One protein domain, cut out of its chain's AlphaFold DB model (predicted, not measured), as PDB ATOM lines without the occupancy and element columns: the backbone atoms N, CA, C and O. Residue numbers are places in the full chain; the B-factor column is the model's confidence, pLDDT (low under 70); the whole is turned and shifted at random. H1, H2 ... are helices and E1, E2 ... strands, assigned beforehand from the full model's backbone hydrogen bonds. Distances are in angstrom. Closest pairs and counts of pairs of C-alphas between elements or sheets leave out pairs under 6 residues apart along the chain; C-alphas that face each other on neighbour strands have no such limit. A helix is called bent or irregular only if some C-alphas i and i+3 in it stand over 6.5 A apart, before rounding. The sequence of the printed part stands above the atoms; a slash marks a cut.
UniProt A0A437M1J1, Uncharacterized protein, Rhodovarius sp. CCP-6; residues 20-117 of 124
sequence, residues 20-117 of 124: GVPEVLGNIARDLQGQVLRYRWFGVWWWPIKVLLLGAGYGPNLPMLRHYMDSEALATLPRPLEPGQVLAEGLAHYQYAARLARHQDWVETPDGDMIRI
ATOM      1  N   GLY A  20     157.859 189.280 221.966       92.19
ATOM      2  CA  GLY A  20     157.547 187.949 222.497       92.19
ATOM      3  C   GLY A  20     158.542 187.431 223.546       92.19
ATOM      4  O   GLY A  20     158.230 186.504 224.296       92.19
ATOM      5  N   VAL A  21     159.736 188.027 223.646       93.88
ATOM      6  CA  VAL A  21     160.789 187.609 224.595       93.88
ATOM      7  C   VAL A  21     160.305 187.586 226.056       93.88
ATOM      8  O   VAL A  21     160.534 186.574 226.727       93.88
ATOM      9  N   PRO A  22     159.615 188.623 226.583       95.56
ATOM     10  CA  PRO A  22     159.165 188.626 227.976       95.56
ATOM     11  C   PRO A  22     158.187 187.491 228.301       95.56
ATOM     12  O   PRO A  22     158.286 186.877 229.365       95.56
ATOM     13  N   GLU A  23     157.267 187.187 227.380       95.31
ATOM     14  CA  GLU A  23     156.288 186.110 227.546       95.31
ATOM     15  C   GLU A  23     156.978 184.744 227.601       95.31
ATOM     16  O   GLU A  23     156.718 183.943 228.504       95.31
ATOM     17  N   VAL A  24     157.910 184.496 226.678       95.19
ATOM     18  CA  VAL A  24     158.667 183.242 226.630       95.19
ATOM     19  C   VAL A  24     159.486 183.041 227.905       95.19
ATOM     20  O   VAL A  24     159.444 181.957 228.488       95.19
ATOM     21  N   LEU A  25     160.174 184.078 228.392       94.69
ATOM     22  CA  LEU A  25     160.907 184.009 229.661       94.69
ATOM     23  C   LEU A  25     159.981 183.714 230.846       94.69
ATOM     24  O   LEU A  25     160.328 182.899 231.699       94.69
ATOM     25  N   GLY A  26     158.788 184.316 230.882       94.31
ATOM     26  CA  GLY A  26     157.784 184.029 231.909       94.31
ATOM     27  C   GLY A  26     157.287 182.584 231.875       94.31
ATOM     28  O   GLY A  26     157.098 181.966 232.925       94.31
ATOM     29  N   ASN A  27     157.130 182.011 230.682       94.56
ATOM     30  CA  ASN A  27     156.753 180.609 230.517       94.56
ATOM     31  C   ASN A  27     157.862 179.657 230.979       94.56
ATOM     32  O   ASN A  27     157.570 178.711 231.712       94.56
ATOM     33  N   ILE A  28     159.122 179.937 230.629       93.81
ATOM     34  CA  ILE A  28     160.282 179.175 231.117       93.81
ATOM     35  C   ILE A  28     160.357 179.256 232.643       93.81
ATOM     36  O   ILE A  28     160.498 178.233 233.308       93.81
ATOM     37  N   ALA A  29     160.214 180.452 233.219       92.81
ATOM     38  CA  ALA A  29     160.274 180.619 234.663       92.81
ATOM     39  C   ALA A  29     159.182 179.812 235.381       92.81
ATOM     40  O   ALA A  29     159.475 179.119 236.352       92.81
ATOM     41  N   ARG A  30     157.942 179.840 234.874       93.00
ATOM     42  CA  ARG A  30     156.828 179.058 235.428       93.00
ATOM     43  C   ARG A  30     157.078 177.548 235.349       93.00
ATOM     44  O   ARG A  30     156.778 176.836 236.303       93.00
ATOM     45  N   ASP A  31     157.630 177.060 234.238       90.75
ATOM     46  CA  ASP A  31     157.987 175.643 234.087       90.75
ATOM     47  C   ASP A  31     159.051 175.219 235.110       90.75
ATOM     48  O   ASP A  31     158.871 174.230 235.819       90.75
ATOM     49  N   LEU A  32     160.108 176.019 235.265       87.75
ATOM     50  CA  LEU A  32     161.185 175.751 236.221       87.75
ATOM     51  C   LEU A  32     160.739 175.875 237.683       87.75
ATOM     52  O   LEU A  32     161.287 175.195 238.545       87.75
ATOM     53  N   GLN A  33     159.729 176.694 237.980       87.25
ATOM     54  CA  GLN A  33     159.089 176.699 239.298       87.25
ATOM     55  C   GLN A  33     158.347 175.390 239.579       87.25
ATOM     56  O   GLN A  33     158.378 174.901 240.707       87.25
ATOM     57  N   GLY A  34     157.686 174.821 238.568       84.12
ATOM     58  CA  GLY A  34     156.976 173.549 238.698       84.12
ATOM     59  C   GLY A  34     157.914 172.345 238.752       84.12
ATOM     60  O   GLY A  34     157.655 171.397 239.490       84.12
ATOM     61  N   GLN A  35     158.999 172.363 237.975       85.12
ATOM     62  CA  GLN A  35     159.985 171.284 237.906       85.12
ATOM     63  C   GLN A  35     161.389 171.844 237.675       85.12
ATOM     64  O   GLN A  35     161.887 171.886 236.552       85.12
ATOM     65  N   VAL A  36     162.051 172.209 238.773       80.31
ATOM     66  CA  VAL A  36     163.399 172.798 238.797       80.31
ATOM     67  C   VAL A  36     164.371 172.065 237.879       80.31
ATOM     68  O   VAL A  36     165.007 172.692 237.041       80.31
ATOM     69  N   LEU A  37     164.429 170.734 237.954       80.56
ATOM     70  CA  LEU A  37     165.380 169.923 237.186       80.56
ATOM     71  C   LEU A  37     165.229 170.035 235.661       80.56
ATOM     72  O   LEU A  37     166.118 169.583 234.948       80.56
ATOM     73  N   ARG A  38     164.155 170.631 235.126       84.12
ATOM     74  CA  ARG A  38     163.984 170.828 233.678       84.12
ATOM     75  C   ARG A  38     164.949 171.843 233.076       84.12
ATOM     76  O   ARG A  38     165.121 171.830 231.861       84.12
ATOM     77  N   TYR A  39     165.655 172.644 233.885       83.94
ATOM     78  CA  TYR A  39     166.705 173.530 233.361       83.94
ATOM     79  C   TYR A  39     167.751 172.738 232.550       83.94
ATOM     80  O   TYR A  39     168.293 173.242 231.569       83.94
ATOM     81  N   ARG A  40     167.988 171.468 232.916       77.19
ATOM     82  CA  ARG A  40     168.959 170.582 232.258       77.19
ATOM     83  C   ARG A  40     168.629 170.307 230.795       77.19
ATOM     84  O   ARG A  40     169.521 170.029 230.006       77.19
ATOM     85  N   TRP A  41     167.355 170.395 230.420       85.56
ATOM     86  CA  TRP A  41     166.928 170.139 229.047       85.56
ATOM     87  C   TRP A  41     167.384 171.236 228.090       85.56
ATOM     88  O   TRP A  41     167.460 170.989 226.895       85.56
ATOM     89  N   PHE A  42     167.769 172.411 228.591       83.44
ATOM     90  CA  PHE A  42     168.404 173.434 227.766       83.44
ATOM     91  C   PHE A  42     169.854 173.088 227.382       83.44
ATOM     92  O   PHE A  42     170.385 173.693 226.453       83.44
ATOM     93  N   GLY A  43     170.501 172.115 228.036       79.44
ATOM     94  CA  GLY A  43     171.882 171.731 227.735       79.44
ATOM     95  C   GLY A  43     172.828 172.936 227.783       79.44
ATOM     96  O   GLY A  43     172.779 173.738 228.716       79.44
ATOM     97  N   VAL A  44     173.641 173.114 226.739       77.75
ATOM     98  CA  VAL A  44     174.589 174.244 226.626       77.75
ATOM     99  C   VAL A  44     173.891 175.613 226.632       77.75
ATOM    100  O   VAL A  44     174.475 176.608 227.059       77.75
ATOM    101  N   TRP A  45     172.619 175.664 226.215       82.81
ATOM    102  CA  TRP A  45     171.807 176.883 226.174       82.81
ATOM    103  C   TRP A  45     171.302 177.322 227.542       82.81
ATOM    104  O   TRP A  45     170.757 178.420 227.669       82.81
ATOM    105  N   TRP A  46     171.499 176.508 228.582       85.56
ATOM    106  CA  TRP A  46     171.087 176.881 229.926       85.56
ATOM    107  C   TRP A  46     171.760 178.173 230.394       85.56
ATOM    108  O   TRP A  46     171.092 179.050 230.935       85.56
ATOM    109  N   TRP A  47     173.059 178.334 230.142       81.75
ATOM    110  CA  TRP A  47     173.813 179.515 230.559       81.75
ATOM    111  C   TRP A  47     173.258 180.833 230.005       81.75
ATOM    112  O   TRP A  47     172.942 181.719 230.805       81.75
ATOM    113  N   PRO A  48     173.081 180.999 228.681       82.75
ATOM    114  CA  PRO A  48     172.536 182.238 228.148       82.75
ATOM    115  C   PRO A  48     171.064 182.434 228.546       82.75
ATOM    116  O   PRO A  48     170.671 183.556 228.855       82.75
ATOM    117  N   ILE A  49     170.262 181.367 228.665       88.44
ATOM    118  CA  ILE A  49     168.881 181.469 229.172       88.44
ATOM    119  C   ILE A  49     168.850 181.951 230.621       88.44
ATOM    120  O   ILE A  49     168.062 182.830 230.968       88.44
ATOM    121  N   LYS A  50     169.732 181.424 231.469       86.00
ATOM    122  CA  LYS A  50     169.895 181.849 232.859       86.00
ATOM    123  C   LYS A  50     170.236 183.334 232.950       86.00
ATOM    124  O   LYS A  50     169.654 184.028 233.783       86.00
ATOM    125  N   VAL A  51     171.119 183.839 232.083       84.25
ATOM    126  CA  VAL A  51     171.433 185.276 231.998       84.25
ATOM    127  C   VAL A  51     170.187 186.090 231.643       84.25
ATOM    128  O   VAL A  51     169.908 187.082 232.315       84.25
ATOM    129  N   LEU A  52     169.404 185.656 230.650       89.12
ATOM    130  CA  LEU A  52     168.162 186.340 230.269       89.12
ATOM    131  C   LEU A  52     167.124 186.336 231.401       89.12
ATOM    132  O   LEU A  52     166.506 187.362 231.673       89.12
ATOM    133  N   LEU A  53     166.963 185.213 232.109       90.12
ATOM    134  CA  LEU A  53     166.052 185.097 233.253       90.12
ATOM    135  C   LEU A  53     166.474 185.998 234.423       90.12
ATOM    136  O   LEU A  53     165.624 186.642 235.041       90.12
ATOM    137  N   LEU A  54     167.776 186.067 234.721       85.75
ATOM    138  CA  LEU A  54     168.318 186.966 235.742       85.75
ATOM    139  C   LEU A  54     168.130 188.435 235.351       85.75
ATOM    140  O   LEU A  54     167.645 189.216 236.167       85.75
ATOM    141  N   GLY A  55     168.443 188.793 234.102       85.44
ATOM    142  CA  GLY A  55     168.238 190.141 233.567       85.44
ATOM    143  C   GLY A  55     166.768 190.574 233.559       85.44
ATOM    144  O   GLY A  55     166.475 191.746 233.776       85.44
ATOM    145  N   ALA A  56     165.840 189.628 233.390       89.94
ATOM    146  CA  ALA A  56     164.397 189.860 233.469       89.94
ATOM    147  C   ALA A  56     163.832 189.852 234.907       89.94
ATOM    148  O   ALA A  56     162.630 190.030 235.090       89.94
ATOM    149  N   GLY A  57     164.670 189.659 235.934       89.00
ATOM    150  CA  GLY A  57     164.263 189.757 237.339       89.00
ATOM    151  C   GLY A  57     163.674 188.481 237.951       89.00
ATOM    152  O   GLY A  57     163.106 188.543 239.039       89.00
ATOM    153  N   TYR A  58     163.831 187.312 237.320       89.31
ATOM    154  CA  TYR A  58     163.305 186.041 237.851       89.31
ATOM    155  C   TYR A  58     164.171 185.400 238.949       89.31
ATOM    156  O   TYR A  58     163.774 184.387 239.520       89.31
ATOM    157  N   GLY A  59     165.326 185.984 239.285       81.62
ATOM    158  CA  GLY A  59     166.247 185.478 240.315       81.62
ATOM    159  C   GLY A  59     165.585 185.090 241.652       81.62
ATOM    160  O   GLY A  59     165.785 183.963 242.101       81.62
ATOM    161  N   PRO A  60     164.753 185.951 242.274       81.06
ATOM    162  CA  PRO A  60     164.074 185.632 243.537       81.06
ATOM    163  C   PRO A  60     163.086 184.462 243.440       81.06
ATOM    164  O   PRO A  60     162.835 183.773 244.424       81.06
ATOM    165  N   ASN A  61     162.535 184.237 242.247       77.06
ATOM    166  CA  ASN A  61     161.491 183.252 241.982       77.06
ATOM    167  C   ASN A  61     162.051 181.870 241.619       77.06
ATOM    168  O   ASN A  61     161.288 180.907 241.533       77.06
ATOM    169  N   LEU A  62     163.362 181.778 241.384       78.25
ATOM    170  CA  LEU A  62     164.056 180.577 240.938       78.25
ATOM    171  C   LEU A  62     165.373 180.425 241.722       78.25
ATOM    172  O   LEU A  62     166.429 180.840 241.243       78.25
ATOM    173  N   PRO A  63     165.350 179.781 242.906       67.62
ATOM    174  CA  PRO A  63     166.509 179.692 243.807       67.62
ATOM    175  C   PRO A  63     167.752 179.031 243.191       67.62
ATOM    176  O   PRO A  63     168.870 179.248 243.658       67.62
ATOM    177  N   MET A  64     167.559 178.231 242.136       70.62
ATOM    178  CA  MET A  64     168.610 177.572 241.352       70.62
ATOM    179  C   MET A  64     169.407 178.538 240.452       70.62
ATOM    180  O   MET A  64     170.490 178.195 239.987       70.62
ATOM    181  N   LEU A  65     168.917 179.764 240.210       70.25
ATOM    182  CA  LEU A  65     169.586 180.777 239.381       70.25
ATOM    183  C   LEU A  65     170.784 181.449 240.089       70.25
ATOM    184  O   LEU A  65     171.141 182.580 239.759       70.25
ATOM    185  N   ARG A  66     171.439 180.783 241.051       63.50
ATOM    186  CA  ARG A  66     172.609 181.328 241.770       63.50
ATOM    187  C   ARG A  66     173.697 181.798 240.803       63.50
ATOM    188  O   ARG A  66     173.863 181.214 239.739       63.50
ATOM    189  N   HIS A  67     174.474 182.807 241.189       56.94
ATOM    190  CA  HIS A  67     175.471 183.496 240.349       56.94
ATOM    191  C   HIS A  67     176.716 182.683 239.945       56.94
ATOM    192  O   HIS A  67     177.750 183.271 239.645       56.94
ATOM    193  N   TYR A  68     176.660 181.352 239.910       57.38
ATOM    194  CA  TYR A  68     177.682 180.611 239.179       57.38
ATOM    195  C   TYR A  68     177.423 180.799 237.681       57.38
ATOM    196  O   TYR A  68     176.306 180.565 237.216       57.38
ATOM    197  N   MET A  69     178.425 181.286 236.960       57.50
ATOM    198  CA  MET A  69     178.494 181.333 235.504       57.50
ATOM    199  C   MET A  69     179.877 180.819 235.140       57.50
ATOM    200  O   MET A  69     180.871 181.432 235.527       57.50
ATOM    201  N   ASP A  70     179.941 179.708 234.415       60.78
ATOM    202  CA  ASP A  70     181.201 179.239 233.858       60.78
ATOM    203  C   ASP A  70     181.595 180.142 232.676       60.78
ATOM    204  O   ASP A  70     180.953 180.153 231.621       60.78
ATOM    205  N   SER A  71     182.634 180.952 232.879       60.66
ATOM    206  CA  SER A  71     183.153 181.872 231.868       60.66
ATOM    207  C   SER A  71     183.769 181.161 230.664       60.66
ATOM    208  O   SER A  71     183.756 181.731 229.573       60.66
ATOM    209  N   GLU A  72     184.294 179.944 230.835       63.56
ATOM    210  CA  GLU A  72     184.849 179.159 229.729       63.56
ATOM    211  C   GLU A  72     183.720 178.623 228.849       63.56
ATOM    212  O   GLU A  72     183.741 178.842 227.637       63.56
ATOM    213  N   ALA A  73     182.673 178.043 229.448       63.31
ATOM    214  CA  ALA A  73     181.482 177.614 228.714       63.31
ATOM    215  C   ALA A  73     180.827 178.786 227.959       63.31
ATOM    216  O   ALA A  73     180.509 178.662 226.775       63.31
ATOM    217  N   LEU A  74     180.699 179.954 228.601       63.00
ATOM    218  CA  LEU A  74     180.166 181.164 227.966       63.00
ATOM    219  C   LEU A  74     180.993 181.597 226.742       63.00
ATOM    220  O   LEU A  74     180.428 182.045 225.746       63.00
ATOM    221  N   ALA A  75     182.320 181.454 226.798       67.31
ATOM    222  CA  ALA A  75     183.216 181.819 225.703       67.31
ATOM    223  C   ALA A  75     183.106 180.887 224.485       67.31
ATOM    224  O   ALA A  75     183.498 181.285 223.385       67.31
ATOM    225  N   THR A  76     182.568 179.674 224.661       67.69
ATOM    226  CA  THR A  76     182.320 178.727 223.560       67.69
ATOM    227  C   THR A  76     181.012 178.991 222.815       67.69
ATOM    228  O   THR A  76     180.820 178.470 221.716       67.69
ATOM    229  N   LEU A  77     180.119 179.812 223.377       63.59
ATOM    230  CA  LEU A  77     178.868 180.170 222.722       63.59
ATOM    231  C   LEU A  77     179.134 181.081 221.512       63.59
ATOM    232  O   LEU A  77     179.964 181.997 221.591       63.59
ATOM    233  N   PRO A  78     178.413 180.891 220.395       60.84
ATOM    234  CA  PRO A  78     178.501 181.807 219.267       60.84
ATOM    235  C   PRO A  78     178.121 183.238 219.708       60.84
ATOM    236  O   PRO A  78     177.037 183.479 220.235       60.84
ATOM    237  N   ARG A  79     179.044 184.197 219.534       62.97
ATOM    238  CA  ARG A  79     178.862 185.633 219.854       62.97
ATOM    239  C   ARG A  79     177.753 186.288 219.007       62.97
ATOM    240  O   ARG A  79     177.548 185.880 217.870       62.97
ATOM    241  N   PRO A  80     177.273 187.466 219.451       59.94
ATOM    242  CA  PRO A  80     176.093 187.578 220.292       59.94
ATOM    243  C   PRO A  80     174.834 187.144 219.531       59.94
ATOM    244  O   PRO A  80     174.526 187.658 218.457       59.94
ATOM    245  N   LEU A  81     174.079 186.227 220.118       63.34
ATOM    246  CA  LEU A  81     172.732 185.926 219.660       63.34
ATOM    247  C   LEU A  81     171.786 186.900 220.359       63.34
ATOM    248  O   LEU A  81     171.811 187.028 221.585       63.34
ATOM    249  N   GLU A  82     170.973 187.605 219.576       86.19
ATOM    250  CA  GLU A  82     169.866 188.403 220.099       86.19
ATOM    251  C   GLU A  82     169.028 187.547 221.072       86.19
ATOM    252  O   GLU A  82     168.880 186.343 220.833       86.19
ATOM    253  N   PRO A  83     168.444 188.113 222.146       89.06
ATOM    254  CA  PRO A  83     167.682 187.341 223.134       89.06
ATOM    255  C   PRO A  83     166.640 186.403 222.513       89.06
ATOM    256  O   PRO A  83     166.469 185.270 222.959       89.06
ATOM    257  N   GLY A  84     165.986 186.848 221.438       89.69
ATOM    258  CA  GLY A  84     165.029 186.043 220.686       89.69
ATOM    259  C   GLY A  84     165.632 184.807 220.011       89.69
ATOM    260  O   GLY A  84     164.981 183.764 219.962       89.69
ATOM    261  N   GLN A  85     166.873 184.897 219.532       88.81
ATOM    262  CA  GLN A  85     167.601 183.788 218.914       88.81
ATOM    263  C   GLN A  85     168.094 182.791 219.972       88.81
ATOM    264  O   GLN A  85     167.906 181.588 219.811       88.81
ATOM    265  N   VAL A  86     168.622 183.286 221.100       88.38
ATOM    266  CA  VAL A  86     168.987 182.446 222.259       88.38
ATOM    267  C   VAL A  86     167.795 181.612 222.720       88.38
ATOM    268  O   VAL A  86     167.920 180.409 222.947       88.38
ATOM    269  N   LEU A  87     166.632 182.250 222.865       91.62
ATOM    270  CA  LEU A  87     165.422 181.561 223.297       91.62
ATOM    271  C   LEU A  87     164.940 180.557 222.253       91.62
ATOM    272  O   LEU A  87     164.536 179.460 222.627       91.62
ATOM    273  N   ALA A  88     165.002 180.897 220.966       90.31
ATOM    274  CA  ALA A  88     164.599 179.997 219.894       90.31
ATOM    275  C   ALA A  88     165.451 178.715 219.872       90.31
ATOM    276  O   ALA A  88     164.908 177.608 219.886       90.31
ATOM    277  N   GLU A  89     166.777 178.853 219.907       87.50
ATOM    278  CA  GLU A  89     167.706 177.717 219.893       87.50
ATOM    279  C   GLU A  89     167.632 176.899 221.184       87.50
ATOM    280  O   GLU A  89     167.544 175.669 221.147       87.50
ATOM    281  N   GLY A  90     167.564 177.572 222.332       89.06
ATOM    282  CA  GLY A  90     167.421 176.900 223.614       89.06
ATOM    283  C   GLY A  90     166.098 176.144 223.749       89.06
ATOM    284  O   GLY A  90     166.100 175.010 224.223       89.06
ATOM    285  N   LEU A  91     164.974 176.699 223.281       91.00
ATOM    286  CA  LEU A  91     163.689 175.990 223.264       91.00
ATOM    287  C   LEU A  91     163.698 174.794 222.310       91.00
ATOM    288  O   LEU A  91     163.125 173.754 222.639       91.00
ATOM    289  N   ALA A  92     164.352 174.908 221.153       87.62
ATOM    290  CA  ALA A  92     164.509 173.777 220.246       87.62
ATOM    291  C   ALA A  92     165.317 172.646 220.901       87.62
ATOM    292  O   ALA A  92     164.908 171.484 220.838       87.62
ATOM    293  N   HIS A  93     166.408 172.984 221.599       85.19
ATOM    294  CA  HIS A  93     167.196 172.007 222.350       85.19
ATOM    295  C   HIS A  93     166.395 171.396 223.503       85.19
ATOM    296  O   HIS A  93     166.369 170.177 223.651       85.19
ATOM    297  N   TYR A  94     165.656 172.217 224.247       86.12
ATOM    298  CA  TYR A  94     164.767 171.774 225.316       86.12
ATOM    299  C   TYR A  94     163.730 170.769 224.822       86.12
ATOM    300  O   TYR A  94     163.558 169.709 225.418       86.12
ATOM    301  N   GLN A  95     163.055 171.055 223.707       84.88
ATOM    302  CA  GLN A  95     162.068 170.142 223.126       84.88
ATOM    303  C   GLN A  95     162.709 168.844 222.635       84.88
ATOM    304  O   GLN A  95     162.121 167.771 222.780       84.88
ATOM    305  N   TYR A  96     163.907 168.928 222.056       81.62
ATOM    306  CA  TYR A  96     164.670 167.759 221.642       81.62
ATOM    307  C   TYR A  96     165.064 166.889 222.845       81.62
ATOM    308  O   TYR A  96     164.743 165.701 222.876       81.62
ATOM    309  N   ALA A  97     165.660 167.484 223.877       77.88
ATOM    310  CA  ALA A  97     166.047 166.800 225.104       77.88
ATOM    311  C   ALA A  97     164.834 166.217 225.843       77.88
ATOM    312  O   ALA A  97     164.883 165.068 226.263       77.88
ATOM    313  N   ALA A  98     163.710 166.934 225.925       76.56
ATOM    314  CA  ALA A  98     162.471 166.432 226.524       76.56
ATOM    315  C   ALA A  98     161.922 165.185 225.802       76.56
ATOM    316  O   ALA A  98     161.338 164.304 226.436       76.56
ATOM    317  N   ARG A  99     162.125 165.076 224.479       72.31
ATOM    318  CA  ARG A  99     161.776 163.870 223.705       72.31
ATOM    319  C   ARG A  99     162.711 162.699 224.018       72.31
ATOM    320  O   ARG A  99     162.244 161.564 224.059       72.31
ATOM    321  N   LEU A 100     163.997 162.970 224.258       67.50
ATOM    322  CA  LEU A 100     165.012 161.960 224.591       67.50
ATOM    323  C   LEU A 100     165.007 161.529 226.063       67.50
ATOM    324  O   LEU A 100     165.336 160.385 226.362       67.50
ATOM    325  N   ALA A 101     164.611 162.416 226.979       55.03
ATOM    326  CA  ALA A 101     164.605 162.211 228.429       55.03
ATOM    327  C   ALA A 101     163.671 161.082 228.899       55.03
ATOM    328  O   ALA A 101     163.644 160.768 230.082       55.03
ATOM    329  N   ARG A 102     162.957 160.417 227.982       50.38
ATOM    330  CA  ARG A 102     162.342 159.112 228.246       50.38
ATOM    331  C   ARG A 102     163.378 157.986 228.449       50.38
ATOM    332  O   ARG A 102     162.964 156.888 228.800       50.38
ATOM    333  N   HIS A 103     164.684 158.221 228.221       44.28
ATOM    334  CA  HIS A 103     165.700 157.155 228.134       44.28
ATOM    335  C   HIS A 103     167.117 157.460 228.689       44.28
ATOM    336  O   HIS A 103     168.052 156.761 228.302       44.28
ATOM    337  N   GLN A 104     167.348 158.469 229.544       50.41
ATOM    338  CA  GLN A 104     168.710 158.754 230.054       50.41
ATOM    339  C   GLN A 104     168.813 158.725 231.587       50.41
ATOM    340  O   GLN A 104     168.384 159.653 232.266       50.41
ATOM    341  N   ASP A 105     169.445 157.660 232.093       52.12
ATOM    342  CA  ASP A 105     169.638 157.353 233.519       52.12
ATOM    343  C   ASP A 105     170.711 158.204 234.219       52.12
ATOM    344  O   ASP A 105     170.752 158.206 235.443       52.12
ATOM    345  N   TRP A 106     171.605 158.888 233.496       48.44
ATOM    346  CA  TRP A 106     172.785 159.565 234.062       48.44
ATOM    347  C   TRP A 106     172.833 161.043 233.673       48.44
ATOM    348  O   TRP A 106     172.703 161.362 232.492       48.44
ATOM    349  N   VAL A 107     173.024 161.939 234.649       52.47
ATOM    350  CA  VAL A 107     172.957 163.398 234.450       52.47
ATOM    351  C   VAL A 107     173.949 164.147 235.347       52.47
ATOM    352  O   VAL A 107     174.134 163.777 236.501       52.47
ATOM    353  N   GLU A 108     174.525 165.232 234.829       49.22
ATOM    354  CA  GLU A 108     175.374 166.182 235.563       49.22
ATOM    355  C   GLU A 108     174.528 167.232 236.326       49.22
ATOM    356  O   GLU A 108     173.600 167.834 235.771       49.22
ATOM    357  N   THR A 109     174.802 167.440 237.615       59.62
ATOM    358  CA  THR A 109     174.125 168.420 238.479       59.62
ATOM    359  C   THR A 109     174.606 169.846 238.177       59.62
ATOM    360  O   THR A 109     175.633 170.030 237.526       59.62
ATOM    361  N   PRO A 110     173.913 170.900 238.663       43.22
ATOM    362  CA  PRO A 110     174.399 172.278 238.538       43.22
ATOM    363  C   PRO A 110     175.780 172.512 239.158       43.22
ATOM    364  O   PRO A 110     176.415 173.518 238.845       43.22
ATOM    365  N   ASP A 111     176.194 171.619 240.056       59.81
ATOM    366  CA  ASP A 111     177.450 171.676 240.795       59.81
ATOM    367  C   ASP A 111     178.551 170.811 240.138       59.81
ATOM    368  O   ASP A 111     179.673 170.779 240.635       59.81
ATOM    369  N   GLY A 112     178.255 170.147 239.008       45.59
ATOM    370  CA  GLY A 112     179.202 169.324 238.240       45.59
ATOM    371  C   GLY A 112     179.249 167.841 238.633       45.59
ATOM    372  O   GLY A 112     180.089 167.095 238.131       45.59
ATOM    373  N   ASP A 113     178.364 167.380 239.520       58.28
ATOM    374  CA  ASP A 113     178.333 165.980 239.956       58.28
ATOM    375  C   ASP A 113     177.530 165.100 238.991       58.28
ATOM    376  O   ASP A 113     176.436 165.460 238.573       58.28
ATOM    377  N   MET A 114     178.006 163.889 238.694       51.56
ATOM    378  CA  MET A 114     177.255 162.914 237.892       51.56
ATOM    379  C   MET A 114     176.331 162.077 238.784       51.56
ATOM    380  O   MET A 114     176.801 161.239 239.556       51.56
ATOM    381  N   ILE A 115     175.015 162.252 238.656       57.38
ATOM    382  CA  ILE A 115     174.001 161.473 239.376       57.38
ATOM    383  C   ILE A 115     173.268 160.505 238.445       57.38
ATOM    384  O   ILE A 115     172.952 160.832 237.299       57.38
ATOM    385  N   ARG A 116     172.975 159.303 238.955       55.03
ATOM    386  CA  ARG A 116     172.068 158.353 238.305       55.03
ATOM    387  C   ARG A 116     170.678 158.484 238.910       55.03
ATOM    388  O   ARG A 116     170.554 158.381 240.126       55.03
ATOM    389  N   ILE A 117     169.652 158.668 238.089       53.34
ATOM    390  CA  ILE A 117     168.261 158.669 238.553       53.34
ATOM    391  C   ILE A 117     167.685 157.290 238.246       53.34
ATOM    392  O   ILE A 117     167.582 156.911 237.082       53.34
TER     393      ILE A 117
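This is residues 20 to 117 of the 124 residues of an uncharacterized protein of Rhodovarius sp. CCP-6 (UniProt A0A437M1J1). Kinked H2 is the core of a small three-helix bundle, with H1 and H4 packed on it; short H3 sits on an arch of chain on the side of H2 away from H1, and the hairpin E1-E2 lies off the end where H4 finishes. The printed part has 98 residues, in the order H1, H2, H3, H4, E1, E2, with the two strands antiparallel. It is mostly helix and compact, with a radius of gyration of the C-alphas of 13.1 A and spans of 34 by 29 by 25 A.

Look first at the sheet: E1 is residues 106 to 108 and E2 residues 114 to 116, ending at C-alpha 116 (172.068, 158.353, 238.305). H2, residues 36 to 55, spans 18.7 A; it is irregular, with C-alphas 41 and 44 9.0 A apart and a kink of 124 degrees near residue 44. Find C-alpha 21 at (160.789, 187.609, 224.595), where H1, residues 21 to 34, begins its 20.3 A. H4, residues 83 to 100, runs 25.6 A, and H3 is residues 71 to 76.

In the hairpin E1 and E2, N 107 and O 115 are 2.9 A apart, within hydrogen-bond range. H1, H2 and H4 form an up and down bundle, each running against the one before. H2 touches H4 at a shallow tilt of 10 degrees, closest at the C-alphas of Trp 41 and Tyr 94, 4.6 A. H1 and H2, a helical hairpin, touch at a steep tilt of 44 degrees, closest at the C-alphas of Leu 32 and Arg 38, 6.2 A. Residues 44 to 48 of H2 only just touch H3, with 3 pairs of C-alphas within 8 A, the closest Trp 47 and Leu 74 at 7.1 A. Every O i to N i+4 pair is within hydrogen-bond range in H1, H3 and H4; H2 has 7 of 16, and 14 of 17 O i to N i+3 pairs.

The C-alphas farthest apart, Gly 20 and Arg 116, are 36.6 A apart. The printed part has no cut, and H2 to H3 is a long link. Look for pLDDT under 70 at residue 63, residues 66 to 81 and residues 100 to 117.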